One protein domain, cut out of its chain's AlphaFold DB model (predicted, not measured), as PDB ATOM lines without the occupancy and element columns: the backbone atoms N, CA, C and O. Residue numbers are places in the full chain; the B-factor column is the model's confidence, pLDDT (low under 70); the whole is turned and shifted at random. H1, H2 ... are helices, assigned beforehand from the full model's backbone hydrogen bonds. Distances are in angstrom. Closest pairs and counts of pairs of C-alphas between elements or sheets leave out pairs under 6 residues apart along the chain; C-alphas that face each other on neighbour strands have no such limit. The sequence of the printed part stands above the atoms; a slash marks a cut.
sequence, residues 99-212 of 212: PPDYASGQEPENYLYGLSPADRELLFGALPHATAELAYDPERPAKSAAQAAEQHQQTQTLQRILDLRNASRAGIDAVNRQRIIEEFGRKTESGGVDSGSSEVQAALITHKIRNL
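AT A GLANCE: This is residues 99 to 212 of the 212 residues of a protein of Trichosporon asahii var. asahii (strain CBS 8904) (UniProt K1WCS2). The longest helix, H2, folds with H1 into a long helical hairpin, and at its far end a shorter hairpin of H3 and H4 stands crosswise, apart from it. The 114 printed residues include four named helices, H1 to H4 in chain order, and no named strand: all helix. The whole is loose, radius of gyration of the C-alphas 19.3 A, and flat, spanning 63 by 34 by 17 A.

IN THESE COORDINATES: H2, residues 141 to 162, is 31.5 A long from C-alpha 141 at (29.918, 37.869, 19.388). H1, residues 117 to 134, is 24.6 A, with a kink of 32 degrees near residue 128. H3, residues 169 to 184, is 22.0 A; H4, residues 198 to 211, is 19.9 A, ending at C-alpha 211 (4.816, -10.979, 18.990).

HOW THE PARTS SIT: H2 touches H1, closest C-alphas Ala 148 and Ala 132, 5.3 A, at a shallow tilt of 20 degrees, opposite ways. H3 touches H4 with residues 177 to 184 alone, closest C-alphas Phe 184 and Val 200, 5.3 A, at a shallow tilt of 28 degrees, opposite ways. H2 and H3 are apart. Every O i to N i+4 pair is within hydrogen-bond range in H2, H3 and H4; in H1, 11 of 14.

THE WHOLE: The C-alphas of Glu 139 and Ile 209 are farthest apart, 63.3 A. The H3 to H4 link, 13 residues, is long. The printed part has no cut; no printed residue is under 70 in pLDDT.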
ATOM      1  N   PRO A  99       7.173  12.612  10.939       89.19
ATOM      2  CA  PRO A  99       8.296  13.085  11.760       89.19
ATOM      3  C   PRO A  99       7.978  14.444  12.386       89.19
ATOM      4  O   PRO A  99       7.373  15.277  11.706       89.19
ATOM      5  N   PRO A 100       8.366  14.680  13.654       91.31
ATOM      6  CA  PRO A 100       8.185  15.981  14.278       91.31
ATOM      7  C   PRO A 100       9.044  17.021  13.559       91.31
ATOM      8  O   PRO A 100      10.107  16.712  13.003       91.31
ATOM      9  N   ASP A 101       8.598  18.272  13.573       91.81
ATOM     10  CA  ASP A 101       9.398  19.361  13.031       91.81
ATOM     11  C   ASP A 101      10.481  19.779  14.037       91.81
ATOM     12  O   ASP A 101      10.324  20.728  14.810       91.81
ATOM     13  N   TYR A 102      11.609  19.064  14.001       87.69
ATOM     14  CA  TYR A 102      12.778  19.340  14.843       87.69
ATOM     15  C   TYR A 102      13.307  20.774  14.673       87.69
ATOM     16  O   TYR A 102      13.885  21.329  15.606       87.69
ATOM     17  N   ALA A 103      13.120  21.395  13.500       85.31
ATOM     18  CA  ALA A 103      13.578  22.765  13.266       85.31
ATOM     19  C   ALA A 103      12.754  23.778  14.071       85.31
ATOM     20  O   ALA A 103      13.295  24.776  14.543       85.31
ATOM     21  N   SER A 104      11.470  23.482  14.278       87.00
ATOM     22  CA  SER A 104      10.568  24.259  15.134       87.00
ATOM     23  C   SER A 104      10.696  23.945  16.632       87.00
ATOM     24  O   SER A 104       9.992  24.549  17.440       87.00
ATOM     25  N   GLY A 105      11.582  23.017  17.016       83.50
ATOM     26  CA  GLY A 105      11.747  22.576  18.403       83.50
ATOM     27  C   GLY A 105      10.698  21.563  18.870       83.50
ATOM     28  O   GLY A 105      10.539  21.370  20.071       83.50
ATOM     29  N   GLN A 106       9.971  20.916  17.951       88.81
ATOM     30  CA  GLN A 106       9.091  19.806  18.315       88.81
ATOM     31  C   GLN A 106       9.908  18.571  18.699       88.81
ATOM     32  O   GLN A 106      10.847  18.188  17.999       88.81
ATOM     33  N   GLU A 107       9.504  17.922  19.786       88.75
ATOM     34  CA  GLU A 107      10.136  16.700  20.270       88.75
ATOM     35  C   GLU A 107       9.428  15.437  19.753       88.75
ATOM     36  O   GLU A 107       8.201  15.424  19.609       88.75
ATOM     37  N   PRO A 108      10.175  14.344  19.516       91.19
ATOM     38  CA  PRO A 108       9.600  13.017  19.353       91.19
ATOM     39  C   PRO A 108       8.716  12.607  20.532       91.19
ATOM     40  O   PRO A 108       9.077  12.777  21.695       91.19
ATOM     41  N   GLU A 109       7.587  11.966  20.229       90.00
ATOM     42  CA  GLU A 109       6.705  11.393  21.251       90.00
ATOM     43  C   GLU A 109       7.399  10.254  22.018       90.00
ATOM     44  O   GLU A 109       7.247  10.107  23.232       90.00
ATOM     45  N   ASN A 110       8.190   9.448  21.303       92.31
ATOM     46  CA  ASN A 110       8.819   8.247  21.829       92.31
ATOM     47  C   ASN A 110      10.319   8.243  21.514       92.31
ATOM     48  O   ASN A 110      10.723   8.387  20.362       92.31
ATOM     49  N   TYR A 111      11.134   8.008  22.538       93.69
ATOM     50  CA  TYR A 111      12.588   7.898  22.428       93.69
ATOM     51  C   TYR A 111      13.050   6.450  22.614       93.69
ATOM     52  O   TYR A 111      12.289   5.582  23.052       93.69
ATOM     53  N   LEU A 112      14.316   6.197  22.286       92.62
ATOM     54  CA  LEU A 112      14.981   4.928  22.561       92.62
ATOM     55  C   LEU A 112      14.965   4.557  24.055       92.62
ATOM     56  O   LEU A 112      14.891   5.404  24.947       92.62
ATOM     57  N   TYR A 113      15.063   3.250  24.309       89.88
ATOM     58  CA  TYR A 113      15.128   2.681  25.653       89.88
ATOM     59  C   TYR A 113      16.282   3.276  26.472       89.88
ATOM     60  O   TYR A 113      17.388   3.456  25.962       89.88
ATOM     61  N   GLY A 114      16.028   3.497  27.763       86.75
ATOM     62  CA  GLY A 114      17.026   3.990  28.712       86.75
ATOM     63  C   GLY A 114      17.126   5.512  28.805       86.75
ATOM     64  O   GLY A 114      17.936   5.997  29.583       86.75
ATOM     65  N   LEU A 115      16.300   6.257  28.061       90.88
ATOM     66  CA  LEU A 115      16.227   7.714  28.160       90.88
ATOM     67  C   LEU A 115      15.089   8.135  29.104       90.88
ATOM     68  O   LEU A 115      13.905   8.118  28.737       90.88
ATOM     69  N   SER A 116      15.425   8.513  30.338       89.50
ATOM     70  CA  SER A 116      14.421   9.017  31.277       89.50
ATOM     71  C   SER A 116      13.944  10.427  30.882       89.50
ATOM     72  O   SER A 116      14.591  11.109  30.083       89.50
ATOM     73  N   PRO A 117      12.794  10.902  31.393       89.69
ATOM     74  CA  PRO A 117      12.377  12.293  31.203       89.69
ATOM     75  C   PRO A 117      13.411  13.304  31.721       89.69
ATOM     76  O   PRO A 117      13.619  14.334  31.090       89.69
ATOM     77  N   ALA A 118      14.103  12.981  32.818       92.38
ATOM     78  CA  ALA A 118      15.161  13.827  33.366       92.38
ATOM     79  C   ALA A 118      16.382  13.890  32.433       92.38
ATOM     80  O   ALA A 118      16.933  14.964  32.204       92.38
ATOM     81  N   ASP A 119      16.764  12.759  31.830       92.69
ATOM     82  CA  ASP A 119      17.865  12.727  30.861       92.69
ATOM     83  C   ASP A 119      17.533  13.552  29.616       92.69
ATOM     84  O   ASP A 119      18.413  14.195  29.054       92.69
ATOM     85  N   ARG A 120      16.263  13.575  29.194       92.44
ATOM     86  CA  ARG A 120      15.800  14.391  28.060       92.44
ATOM     87  C   ARG A 120      15.934  15.882  28.332       92.44
ATOM     88  O   ARG A 120      16.486  16.600  27.502       92.44
ATOM     89  N   GLU A 121      15.477  16.328  29.498       92.69
ATOM     90  CA  GLU A 121      15.604  17.724  29.919       92.69
ATOM     91  C   GLU A 121      17.078  18.148  29.992       92.69
ATOM     92  O   GLU A 121      17.454  19.228  29.533       92.69
ATOM     93  N   LEU A 122      17.939  17.261  30.494       93.56
ATOM     94  CA  LEU A 122      19.372  17.509  30.560       93.56
ATOM     95  C   LEU A 122      20.012  17.558  29.162       93.56
ATOM     96  O   LEU A 122      20.735  18.506  28.860       93.56
ATOM     97  N   LEU A 123      19.737  16.571  28.303       91.88
ATOM     98  CA  LEU A 123      20.354  16.430  26.977       91.88
ATOM     99  C   LEU A 123      19.914  17.503  25.982       91.88
ATOM    100  O   LEU A 123      20.732  17.961  25.184       91.88
ATOM    101  N   PHE A 124      18.638  17.879  26.003       91.94
ATOM    102  CA  PHE A 124      18.056  18.762  24.992       91.94
ATOM    103  C   PHE A 124      17.765  20.172  25.508       91.94
ATOM    104  O   PHE A 124      17.714  21.098  24.703       91.94
ATOM    105  N   GLY A 125      17.624  20.346  26.823       90.19
ATOM    106  CA  GLY A 125      17.448  21.649  27.461       90.19
ATOM    107  C   GLY A 125      18.764  22.191  28.010       90.19
ATOM    108  O   GLY A 125      19.353  23.111  27.448       90.19
ATOM    109  N   ALA A 126      19.246  21.624  29.116       93.12
ATOM    110  CA  ALA A 126      20.335  22.229  29.887       93.12
ATOM    111  C   ALA A 126      21.701  22.201  29.173       93.12
ATOM    112  O   ALA A 126      22.426  23.197  29.190       93.12
ATOM    113  N   LEU A 127      22.071  21.078  28.545       93.06
ATOM    114  CA  LEU A 127      23.405  20.903  27.961       93.06
ATOM    115  C   LEU A 127      23.707  21.842  26.784       93.06
ATOM    116  O   LEU A 127      24.792  22.429  26.793       93.06
ATOM    117  N   PRO A 128      22.818  22.041  25.793       92.31
ATOM    118  CA  PRO A 128      23.083  22.977  24.700       92.31
ATOM    119  C   PRO A 128      23.288  24.411  25.204       92.31
ATOM    120  O   PRO A 128      24.186  25.105  24.728       92.31
ATOM    121  N   HIS A 129      22.516  24.832  26.213       91.44
ATOM    122  CA  HIS A 129      22.662  26.149  26.834       91.44
ATOM    123  C   HIS A 129      23.985  26.288  27.591       91.44
ATOM    124  O   HIS A 129      24.747  27.211  27.311       91.44
ATOM    125  N   ALA A 130      24.315  25.338  28.470       93.50
ATOM    126  CA  ALA A 130      25.571  25.361  29.220       93.50
ATOM    127  C   ALA A 130      26.799  25.328  28.293       93.50
ATOM    128  O   ALA A 130      27.792  26.013  28.529       93.50
ATOM    129  N   THR A 131      26.727  24.557  27.207       92.38
ATOM    130  CA  THR A 131      27.816  24.449  26.227       92.38
ATOM    131  C   THR A 131      27.985  25.746  25.437       92.38
ATOM    132  O   THR A 131      29.115  26.184  25.215       92.38
ATOM    133  N   ALA A 132      26.881  26.396  25.054       90.50
ATOM    134  CA  ALA A 132      26.911  27.701  24.399       90.50
ATOM    135  C   ALA A 132      27.469  28.800  25.320       90.50
ATOM    136  O   ALA A 132      28.245  29.635  24.860       90.50
ATOM    137  N   GLU A 133      27.130  28.777  26.612       90.50
ATOM    138  CA  GLU A 133      27.678  29.707  27.609       90.50
ATOM    139  C   GLU A 133      29.180  29.503  27.831       90.50
ATOM    140  O   GLU A 133      29.935  30.470  27.863       90.50
ATOM    141  N   LEU A 134      29.642  28.252  27.927       91.12
ATOM    142  CA  LEU A 134      31.067  27.937  28.078       91.12
ATOM    143  C   LEU A 134      31.896  28.338  26.851       91.12
ATOM    144  O   LEU A 134      33.061  28.708  26.990       91.12
ATOM    145  N   ALA A 135      31.314  28.247  25.654       89.12
ATOM    146  CA  ALA A 135      31.961  28.646  24.407       89.12
ATOM    147  C   ALA A 135      31.869  30.159  24.132       89.12
ATOM    148  O   ALA A 135      32.487  30.643  23.181       89.12
ATOM    149  N   TYR A 136      31.112  30.909  24.940       92.25
ATOM    150  CA  TYR A 136      30.844  32.319  24.701       92.25
ATOM    151  C   TYR A 136      32.106  33.179  24.865       92.25
ATOM    152  O   TYR A 136      32.648  33.333  25.958       92.25
ATOM    153  N   ASP A 137      32.535  33.799  23.766       91.75
ATOM    154  CA  ASP A 137      33.616  34.784  23.744       91.75
ATOM    155  C   ASP A 137      33.029  36.201  23.557       91.75
ATOM    156  O   ASP A 137      32.452  36.484  22.494       91.75
ATOM    157  N   PRO A 138      33.146  37.109  24.552       89.62
ATOM    158  CA  PRO A 138      32.605  38.465  24.457       89.62
ATOM    159  C   PRO A 138      33.314  39.319  23.397       89.62
ATOM    160  O   PRO A 138      32.703  40.237  22.852       89.62
ATOM    161  N   GLU A 139      34.564  39.004  23.050       92.31
ATOM    162  CA  GLU A 139      35.338  39.739  22.040       92.31
ATOM    163  C   GLU A 139      34.896  39.390  20.609       92.31
ATOM    164  O   GLU A 139      35.231  40.082  19.641       92.31
ATOM    165  N   ARG A 140      34.156  38.285  20.436       90.19
ATOM    166  CA  ARG A 140      33.767  37.747  19.123       90.19
ATOM    167  C   ARG A 140      32.304  37.294  19.099       90.19
ATOM    168  O   ARG A 140      32.034  36.128  18.799       90.19
ATOM    169  N   PRO A 141      31.337  38.215  19.270       88.31
ATOM    170  CA  PRO A 141      29.918  37.869  19.388       88.31
ATOM    171  C   PRO A 141      29.366  37.128  18.160       88.31
ATOM    172  O   PRO A 141      28.526  36.244  18.296       88.31
ATOM    173  N   ALA A 142      29.875  37.422  16.958       88.88
ATOM    174  CA  ALA A 142      29.473  36.722  15.736       88.88
ATOM    175  C   ALA A 142      29.881  35.236  15.729       88.88
ATOM    176  O   ALA A 142      29.151  34.404  15.193       88.88
ATOM    177  N   LYS A 143      31.028  34.887  16.332       89.38
ATOM    178  CA  LYS A 143      31.451  33.484  16.464       89.38
ATOM    179  C   LYS A 143      30.627  32.769  17.528       89.38
ATOM    180  O   LYS A 143      30.174  31.659  17.273       89.38
ATOM    181  N   SER A 144      30.368  33.434  18.650       87.94
ATOM    182  CA  SER A 144      29.529  32.907  19.730       87.94
ATOM    183  C   SER A 144      28.099  32.620  19.245       87.94
ATOM    184  O   SER A 144      27.549  31.557  19.517       87.94
ATOM    185  N   ALA A 145      27.517  33.512  18.433       89.00
ATOM    186  CA  ALA A 145      26.206  33.294  17.817       89.00
ATOM    187  C   ALA A 145      26.199  32.111  16.829       89.00
ATOM    188  O   ALA A 145      25.253  31.324  16.811       89.00
ATOM    189  N   ALA A 146      27.260  31.955  16.029       90.50
ATOM    190  CA  ALA A 146      27.398  30.815  15.123       90.50
ATOM    191  C   ALA A 146      27.527  29.484  15.885       90.50
ATOM    192  O   ALA A 146      26.908  28.497  15.497       90.50
ATOM    193  N   GLN A 147      28.270  29.468  16.994       88.31
ATOM    194  CA  GLN A 147      28.405  28.292  17.856       88.31
ATOM    195  C   GLN A 147      27.081  27.912  18.518       88.31
ATOM    196  O   GLN A 147      26.734  26.735  18.533       88.31
ATOM    197  N   ALA A 148      26.302  28.881  19.005       88.38
ATOM    198  CA  ALA A 148      24.971  28.608  19.548       88.38
ATOM    199  C   ALA A 148      24.044  27.973  18.492       88.38
ATOM    200  O   ALA A 148      23.347  27.000  18.775       88.38
ATOM    201  N   ALA A 149      24.082  28.464  17.249       90.12
ATOM    202  CA  ALA A 149      23.332  27.864  16.144       90.12
ATOM    203  C   ALA A 149      23.802  26.434  15.819       90.12
ATOM    204  O   ALA A 149      22.974  25.561  15.556       90.12
ATOM    205  N   GLU A 150      25.111  26.175  15.872       91.75
ATOM    206  CA  GLU A 150      25.672  24.833  15.692       91.75
ATOM    207  C   GLU A 150      25.209  23.874  16.797       91.75
ATOM    208  O   GLU A 150      24.779  22.762  16.493       91.75
ATOM    209  N   GLN A 151      25.202  24.314  18.061       90.62
ATOM    210  CA  GLN A 151      24.687  23.517  19.180       90.62
ATOM    211  C   GLN A 151      23.219  23.128  18.961       90.62
ATOM    212  O   GLN A 151      22.861  21.963  19.117       90.62
ATOM    213  N   HIS A 152      22.377  24.055  18.495       89.06
ATOM    214  CA  HIS A 152      20.988  23.735  18.157       89.06
ATOM    215  C   HIS A 152      20.868  22.696  17.030       89.06
ATOM    216  O   HIS A 152      20.040  21.788  17.116       89.06
ATOM    217  N   GLN A 153      21.707  22.771  15.993       91.12
ATOM    218  CA  GLN A 153      21.729  21.764  14.922       91.12
ATOM    219  C   GLN A 153      22.195  20.389  15.427       91.12
ATOM    220  O   GLN A 153      21.665  19.354  15.005       91.12
ATOM    221  N   GLN A 154      23.158  20.362  16.353       91.94
ATOM    222  CA  GLN A 154      23.623  19.135  17.002       91.94
ATOM    223  C   GLN A 154      22.504  18.503  17.838       91.94
ATOM    224  O   GLN A 154      22.246  17.306  17.698       91.94
ATOM    225  N   THR A 155      21.767  19.300  18.616       92.62
ATOM    226  CA  THR A 155      20.582  18.853  19.365       92.62
ATOM    227  C   THR A 155      19.522  18.248  18.447       92.62
ATOM    228  O   THR A 155      19.063  17.136  18.701       92.62
ATOM    229  N   GLN A 156      19.179  18.920  17.344       92.12
ATOM    230  CA  GLN A 156      18.209  18.407  16.366       92.12
ATOM    231  C   GLN A 156      18.658  17.078  15.751       92.12
ATOM    232  O   GLN A 156      17.862  16.157  15.560       92.12
ATOM    233  N   THR A 157      19.950  16.958  15.447       92.75
ATOM    234  CA  THR A 157      20.528  15.719  14.917       92.75
ATOM    235  C   THR A 157      20.455  14.597  15.952       92.75
ATOM    236  O   THR A 157      20.064  13.479  15.618       92.75
ATOM    237  N   LEU A 158      20.760  14.896  17.215       92.81
ATOM    238  CA  LEU A 158      20.686  13.933  18.311       92.81
ATOM    239  C   LEU A 158      19.247  13.466  18.566       92.81
ATOM    240  O   LEU A 158      19.021  12.267  18.712       92.81
ATOM    241  N   GLN A 159      18.270  14.377  18.550       93.25
ATOM    242  CA  GLN A 159      16.849  14.032  18.676       93.25
ATOM    243  C   GLN A 159      16.409  13.058  17.582       93.25
ATOM    244  O   GLN A 159      15.737  12.076  17.881       93.25
ATOM    245  N   ARG A 160      16.840  13.271  16.332       91.94
ATOM    246  CA  ARG A 160      16.573  12.333  15.230       91.94
ATOM    247  C   ARG A 160      17.194  10.965  15.487       91.94
ATOM    248  O   ARG A 160      16.537   9.955  15.272       91.94
ATOM    249  N   ILE A 161      18.445  10.908  15.942       92.88
ATOM    250  CA  ILE A 161      19.134   9.635  16.218       92.88
ATOM    251  C   ILE A 161      18.435   8.862  17.345       92.88
ATOM    252  O   ILE A 161      18.314   7.641  17.266       92.88
ATOM    253  N   LEU A 162      17.977   9.569  18.379       93.50
ATOM    254  CA  LEU A 162      17.342   8.981  19.560       93.50
ATOM    255  C   LEU A 162      15.835   8.739  19.406       93.50
ATOM    256  O   LEU A 162      15.211   8.198  20.322       93.50
ATOM    257  N   ASP A 163      15.255   9.115  18.272       94.06
ATOM    258  CA  ASP A 163      13.854   8.873  17.964       94.06
ATOM    259  C   ASP A 163      13.584   7.366  17.816       94.06
ATOM    260  O   ASP A 163      14.262   6.659  17.058       94.06
ATOM    261  N   LEU A 164      12.560   6.864  18.513       94.75
ATOM    262  CA  LEU A 164      12.182   5.450  18.477       94.75
ATOM    263  C   LEU A 164      11.803   4.978  17.066       94.75
ATOM    264  O   LEU A 164      11.900   3.792  16.755       94.75
ATOM    265  N   ARG A 165      11.408   5.892  16.186       93.31
ATOM    266  CA  ARG A 165      11.071   5.584  14.793       93.31
ATOM    267  C   ARG A 165      12.241   5.063  13.982       93.31
ATOM    268  O   ARG A 165      12.036   4.301  13.043       93.31
ATOM    269  N   ASN A 166      13.451   5.463  14.352       92.31
ATOM    270  CA  ASN A 166      14.676   4.979  13.728       92.31
ATOM    271  C   ASN A 166      15.159   3.663  14.358       92.31
ATOM    272  O   ASN A 166      16.157   3.090  13.919       92.31
ATOM    273  N   ALA A 167      14.453   3.153  15.371       93.12
ATOM    274  CA  ALA A 167      14.770   1.889  16.004       93.12
ATOM    275  C   ALA A 167      14.271   0.692  15.187       93.12
ATOM    276  O   ALA A 167      13.235   0.718  14.519       93.12
ATOM    277  N   SER A 168      14.992  -0.420  15.320       93.94
ATOM    278  CA  SER A 168      14.532  -1.720  14.842       93.94
ATOM    279  C   SER A 168      13.375  -2.250  15.698       93.94
ATOM    280  O   SER A 168      13.158  -1.803  16.827       93.94
ATOM    281  N   ARG A 169      12.677  -3.286  15.210       92.44
ATOM    282  CA  ARG A 169      11.619  -3.982  15.971       92.44
ATOM    283  C   ARG A 169      12.093  -4.422  17.362       92.44
ATOM    284  O   ARG A 169      11.373  -4.246  18.336       92.44
ATOM    285  N   ALA A 170      13.334  -4.901  17.472       92.94
ATOM    286  CA  ALA A 170      13.930  -5.284  18.751       92.94
ATOM    287  C   ALA A 170      14.121  -4.092  19.713       92.94
ATOM    288  O   ALA A 170      14.021  -4.262  20.931       92.94
ATOM    289  N   GLY A 171      14.379  -2.892  19.178       92.88
ATOM    290  CA  GLY A 171      14.444  -1.652  19.952       92.88
ATOM    291  C   GLY A 171      13.074  -1.226  20.482       92.88
ATOM    292  O   GLY A 171      12.949  -0.906  21.662       92.88
ATOM    293  N   ILE A 172      12.031  -1.325  19.653       94.44
ATOM    294  CA  ILE A 172      10.640  -1.074  20.072       94.44
ATOM    295  C   ILE A 172      10.214  -2.083  21.144       94.44
ATOM    296  O   ILE A 172       9.657  -1.697  22.170       94.44
ATOM    297  N   ASP A 173      10.569  -3.359  20.980       94.38
ATOM    298  CA  ASP A 173      10.312  -4.387  21.990       94.38
ATOM    299  C   ASP A 173      11.020  -4.080  23.322       94.38
ATOM    300  O   ASP A 173      10.493  -4.405  24.385       94.38
ATOM    301  N   ALA A 174      12.201  -3.453  23.308       94.38
ATOM    302  CA  ALA A 174      12.880  -3.028  24.535       94.38
ATOM    303  C   ALA A 174      12.109  -1.931  25.276       94.38
ATOM    304  O   ALA A 174      11.930  -2.032  26.492       94.38
ATOM    305  N   VAL A 175      11.584  -0.948  24.544       94.56
ATOM    306  CA  VAL A 175      10.717   0.096  25.108       94.56
ATOM    307  C   VAL A 175       9.405  -0.498  25.620       94.56
ATOM    308  O   VAL A 175       8.982  -0.186  26.729       94.56
ATOM    309  N   ASN A 176       8.790  -1.423  24.880       95.50
ATOM    310  CA  ASN A 176       7.573  -2.104  25.321       95.50
ATOM    311  C   ASN A 176       7.785  -2.889  26.619       95.50
ATOM    312  O   ASN A 176       6.941  -2.823  27.511       95.50
ATOM    313  N   ARG A 177       8.921  -3.582  26.777       94.31
ATOM    314  CA  ARG A 177       9.258  -4.252  28.045       94.31
ATOM    315  C   ARG A 177       9.341  -3.260  29.200       94.31
ATOM    316  O   ARG A 177       8.791  -3.543  30.258       94.31
ATOM    317  N   GLN A 178       9.991  -2.115  28.994       92.62
ATOM    318  CA  GLN A 178      10.076  -1.064  30.006       92.62
ATOM    319  C   GLN A 178       8.686  -0.558  30.395       92.62
ATOM    320  O   GLN A 178       8.350  -0.564  31.573       92.62
ATOM    321  N   ARG A 179       7.843  -0.227  29.413       93.38
ATOM    322  CA  ARG A 179       6.469   0.238  29.649       93.38
ATOM    323  C   ARG A 179       5.620  -0.788  30.393       93.38
ATOM    324  O   ARG A 179       4.859  -0.430  31.285       93.38
ATOM    325  N   ILE A 180       5.765  -2.071  30.061       95.00
ATOM    326  CA  ILE A 180       5.087  -3.159  30.778       95.00
ATOM    327  C   ILE A 180       5.556  -3.213  32.236       95.00
ATOM    328  O   ILE A 180       4.728  -3.342  33.133       95.00
ATOM    329  N   ILE A 181       6.862  -3.111  32.484       93.69
ATOM    330  CA  ILE A 181       7.409  -3.108  33.845       93.69
ATOM    331  C   ILE A 181       6.916  -1.880  34.614       93.69
ATOM    332  O   ILE A 181       6.484  -2.026  35.746       93.69
ATOM    333  N   GLU A 182       6.918  -0.695  34.011       91.50
ATOM    334  CA  GLU A 182       6.444   0.543  34.641       91.50
ATOM    335  C   GLU A 182       4.946   0.502  34.976       91.50
ATOM    336  O   GLU A 182       4.540   0.979  36.035       91.50
ATOM    337  N   GLU A 183       4.127  -0.098  34.110       93.12
ATOM    338  CA  GLU A 183       2.677  -0.167  34.302       93.12
ATOM    339  C   GLU A 183       2.253  -1.260  35.301       93.12
ATOM    340  O   GLU A 183       1.354  -1.052  36.126       93.12
ATOM    341  N   PHE A 184       2.841  -2.454  35.196       93.81
ATOM    342  CA  PHE A 184       2.458  -3.623  36.000       93.81
ATOM    343  C   PHE A 184       3.350  -3.826  37.229       93.81
ATOM    344  O   PHE A 184       2.999  -4.592  38.126       93.81
ATOM    345  N   GLY A 185       4.499  -3.160  37.287       91.62
ATOM    346  CA  GLY A 185       5.429  -3.254  38.399       91.62
ATOM    347  C   GLY A 185       4.932  -2.483  39.610       91.62
ATOM    348  O   GLY A 185       4.438  -1.358  39.526       91.62
ATOM    349  N   ARG A 186       5.071  -3.099  40.783       88.06
ATOM    350  CA  ARG A 186       4.748  -2.440  42.050       88.06
ATOM    351  C   ARG A 186       5.881  -1.484  42.404       88.06
ATOM    352  O   ARG A 186       7.053  -1.843  42.292       88.06
ATOM    353  N   LYS A 187       5.532  -0.274  42.845       86.06
ATOM    354  CA  LYS A 187       6.513   0.684  43.365       86.06
ATOM    355  C   LYS A 187       7.050   0.151  44.687       86.06
ATOM    356  O   LYS A 187       6.268  -0.090  45.608       86.06
ATOM    357  N   THR A 188       8.356  -0.060  44.769       82.50
ATOM    358  CA  THR A 188       9.005  -0.463  46.015       82.50
ATOM    359  C   THR A 188       9.249   0.757  46.898       82.50
ATOM    360  O   THR A 188       9.364   1.885  46.417       82.50
ATOM    361  N   GLU A 189       9.374   0.534  48.207       75.38
ATOM    362  CA  GLU A 189       9.708   1.589  49.179       75.38
ATOM    363  C   GLU A 189      11.061   2.259  48.875       75.38
ATOM    364  O   GLU A 189      11.280   3.417  49.212       75.38
ATOM    365  N   SER A 190      11.945   1.550  48.168       75.38
ATOM    366  CA  SER A 190      13.245   2.030  47.688       75.38
ATOM    367  C   SER A 190      13.186   2.864  46.397       75.38
ATOM    368  O   SER A 190      14.235   3.225  45.869       75.38
ATOM    369  N   GLY A 191      11.995   3.159  45.864       74.88
ATOM    370  CA  GLY A 191      11.820   3.954  44.641       74.88
ATOM    371  C   GLY A 191      12.070   3.190  43.333       74.88
ATOM    372  O   GLY A 191      12.024   3.790  42.263       74.88
ATOM    373  N   GLY A 192      12.313   1.880  43.407       79.62
ATOM    374  CA  GLY A 192      12.430   0.996  42.249       79.62
ATOM    375  C   GLY A 192      11.076   0.459  41.777       79.62
ATOM    376  O   GLY A 192      10.072   0.504  42.491       79.62
ATOM    377  N   VAL A 193      11.054  -0.076  40.557       85.06
ATOM    378  CA  VAL A 193       9.892  -0.782  40.005       85.06
ATOM    379  C   VAL A 193      10.159  -2.284  40.059       85.06
ATOM    380  O   VAL A 193      11.174  -2.754  39.548       85.06
ATOM    381  N   ASP A 194       9.261  -3.042  40.692       87.00
ATOM    382  CA  ASP A 194       9.399  -4.495  40.809       87.00
ATOM    383  C   ASP A 194       9.149  -5.200  39.466       87.00
ATOM    384  O   ASP A 194       8.009  -5.371  39.027       87.00
ATOM    385  N   SER A 195      10.229  -5.660  38.833       89.12
ATOM    386  CA  SER A 195      10.194  -6.451  37.599       89.12
ATOM    387  C   SER A 195       9.956  -7.953  37.827       89.12
ATOM    388  O   SER A 195       9.792  -8.706  36.864       89.12
ATOM    389  N   GLY A 196      10.003  -8.423  39.078       88.50
ATOM    390  CA  GLY A 196       9.903  -9.837  39.449       88.50
ATOM    391  C   GLY A 196       8.484 -10.309  39.762       88.50
ATOM    392  O   GLY A 196       8.260 -11.516  39.872       88.50
ATOM    393  N   SER A 197       7.524  -9.390  39.895       92.12
ATOM    394  CA  SER A 197       6.139  -9.736  40.213       92.12
ATOM    395  C   SER A 197       5.512 -10.679  39.177       92.12
ATOM    396  O   SER A 197       5.773 -10.599  37.973       92.12
ATOM    397  N   SER A 198       4.640 -11.576  39.645       94.75
ATOM    398  CA  SER A 198       3.929 -12.526  38.780       94.75
ATOM    399  C   SER A 198       3.090 -11.825  37.708       94.75
ATOM    400  O   SER A 198       2.982 -12.331  36.595       94.75
ATOM    401  N   GLU A 199       2.543 -10.648  38.020       93.06
ATOM    402  CA  GLU A 199       1.775  -9.811  37.094       93.06
ATOM    403  C   GLU A 199       2.650  -9.295  35.942       93.06
ATOM    404  O   GLU A 199       2.289  -9.468  34.776       93.06
ATOM    405  N   VAL A 200       3.832  -8.742  36.247       95.94
ATOM    406  CA  VAL A 200       4.791  -8.277  35.228       95.94
ATOM    407  C   VAL A 200       5.271  -9.438  34.365       95.94
ATOM    408  O   VAL A 200       5.265  -9.340  33.140       95.94
ATOM    409  N   GLN A 201       5.642 -10.563  34.978       95.44
ATOM    410  CA  GLN A 201       6.115 -11.739  34.241       95.44
ATOM    411  C   GLN A 201       5.027 -12.302  33.315       95.44
ATOM    412  O   GLN A 201       5.298 -12.592  32.148       95.44
ATOM    413  N   ALA A 202       3.780 -12.387  33.788       94.31
ATOM    414  CA  ALA A 202       2.648 -12.801  32.963       94.31
ATOM    415  C   ALA A 202       2.407 -11.830  31.795       94.31
ATOM    416  O   ALA A 202       2.197 -12.276  30.663       94.31
ATOM    417  N   ALA A 203       2.490 -10.518  32.030       94.81
ATOM    418  CA  ALA A 203       2.340  -9.501  30.992       94.81
ATOM    419  C   ALA A 203       3.450  -9.583  29.928       94.81
ATOM    420  O   ALA A 203       3.156  -9.565  28.729       94.81
ATOM    421  N   LEU A 204       4.708  -9.752  30.344       95.19
ATOM    422  CA  LEU A 204       5.855  -9.921  29.445       95.19
ATOM    423  C   LEU A 204       5.730 -11.184  28.586       95.19
ATOM    424  O   LEU A 204       5.953 -11.132  27.375       95.19
ATOM    425  N   ILE A 205       5.344 -12.313  29.186       95.06
ATOM    426  CA  ILE A 205       5.123 -13.570  28.459       95.06
ATOM    427  C   ILE A 205       3.962 -13.418  27.473       95.06
ATOM    428  O   ILE A 205       4.091 -13.817  26.319       95.06
ATOM    429  N   THR A 206       2.863 -12.789  27.890       93.62
ATOM    430  CA  THR A 206       1.703 -12.538  27.022       93.62
ATOM    431  C   THR A 206       2.082 -11.673  25.822       93.62
ATOM    432  O   THR A 206       1.707 -11.982  24.691       93.62
ATOM    433  N   HIS A 207       2.861 -10.610  26.045       94.44
ATOM    434  CA  HIS A 207       3.378  -9.771  24.967       94.44
ATOM    435  C   HIS A 207       4.273 -10.572  24.016       94.44
ATOM    436  O   HIS A 207       4.097 -10.497  22.803       94.44
ATOM    437  N   LYS A 208       5.171 -11.407  24.556       93.38
ATOM    438  CA  LYS A 208       6.038 -12.270  23.749       93.38
ATOM    439  C   LYS A 208       5.234 -13.242  22.891       93.38
ATOM    440  O   LYS A 208       5.495 -13.314  21.700       93.38
ATOM    441  N   ILE A 209       4.252 -13.941  23.463       92.38
ATOM    442  CA  ILE A 209       3.388 -14.890  22.740       92.38
ATOM    443  C   ILE A 209       2.675 -14.213  21.565       92.38
ATOM    444  O   ILE A 209       2.527 -14.826  20.517       92.38
ATOM    445  N   ARG A 210       2.260 -12.953  21.723       88.44
ATOM    446  CA  ARG A 210       1.581 -12.187  20.664       88.44
ATOM    447  C   ARG A 210       2.517 -11.615  19.601       88.44
ATOM    448  O   ARG A 210       2.046 -11.280  18.521       88.44
ATOM    449  N   ASN A 211       3.802 -11.480  19.915       87.62
ATOM    450  CA  ASN A 211       4.816 -10.979  18.990       87.62
ATOM    451  C   ASN A 211       5.519 -12.092  18.190       87.62
ATOM    452  O   ASN A 211       6.271 -11.756  17.272       87.62
ATOM    453  N   LEU A 212       5.318 -13.367  18.551       84.44
ATOM    454  CA  LEU A 212       5.788 -14.539  17.797       84.44
ATOM    455  C   LEU A 212       4.996 -14.706  16.496       84.44
ATOM    456  O   LEU A 212       5.658 -14.988  15.475       84.44
TER     457      LEU A 212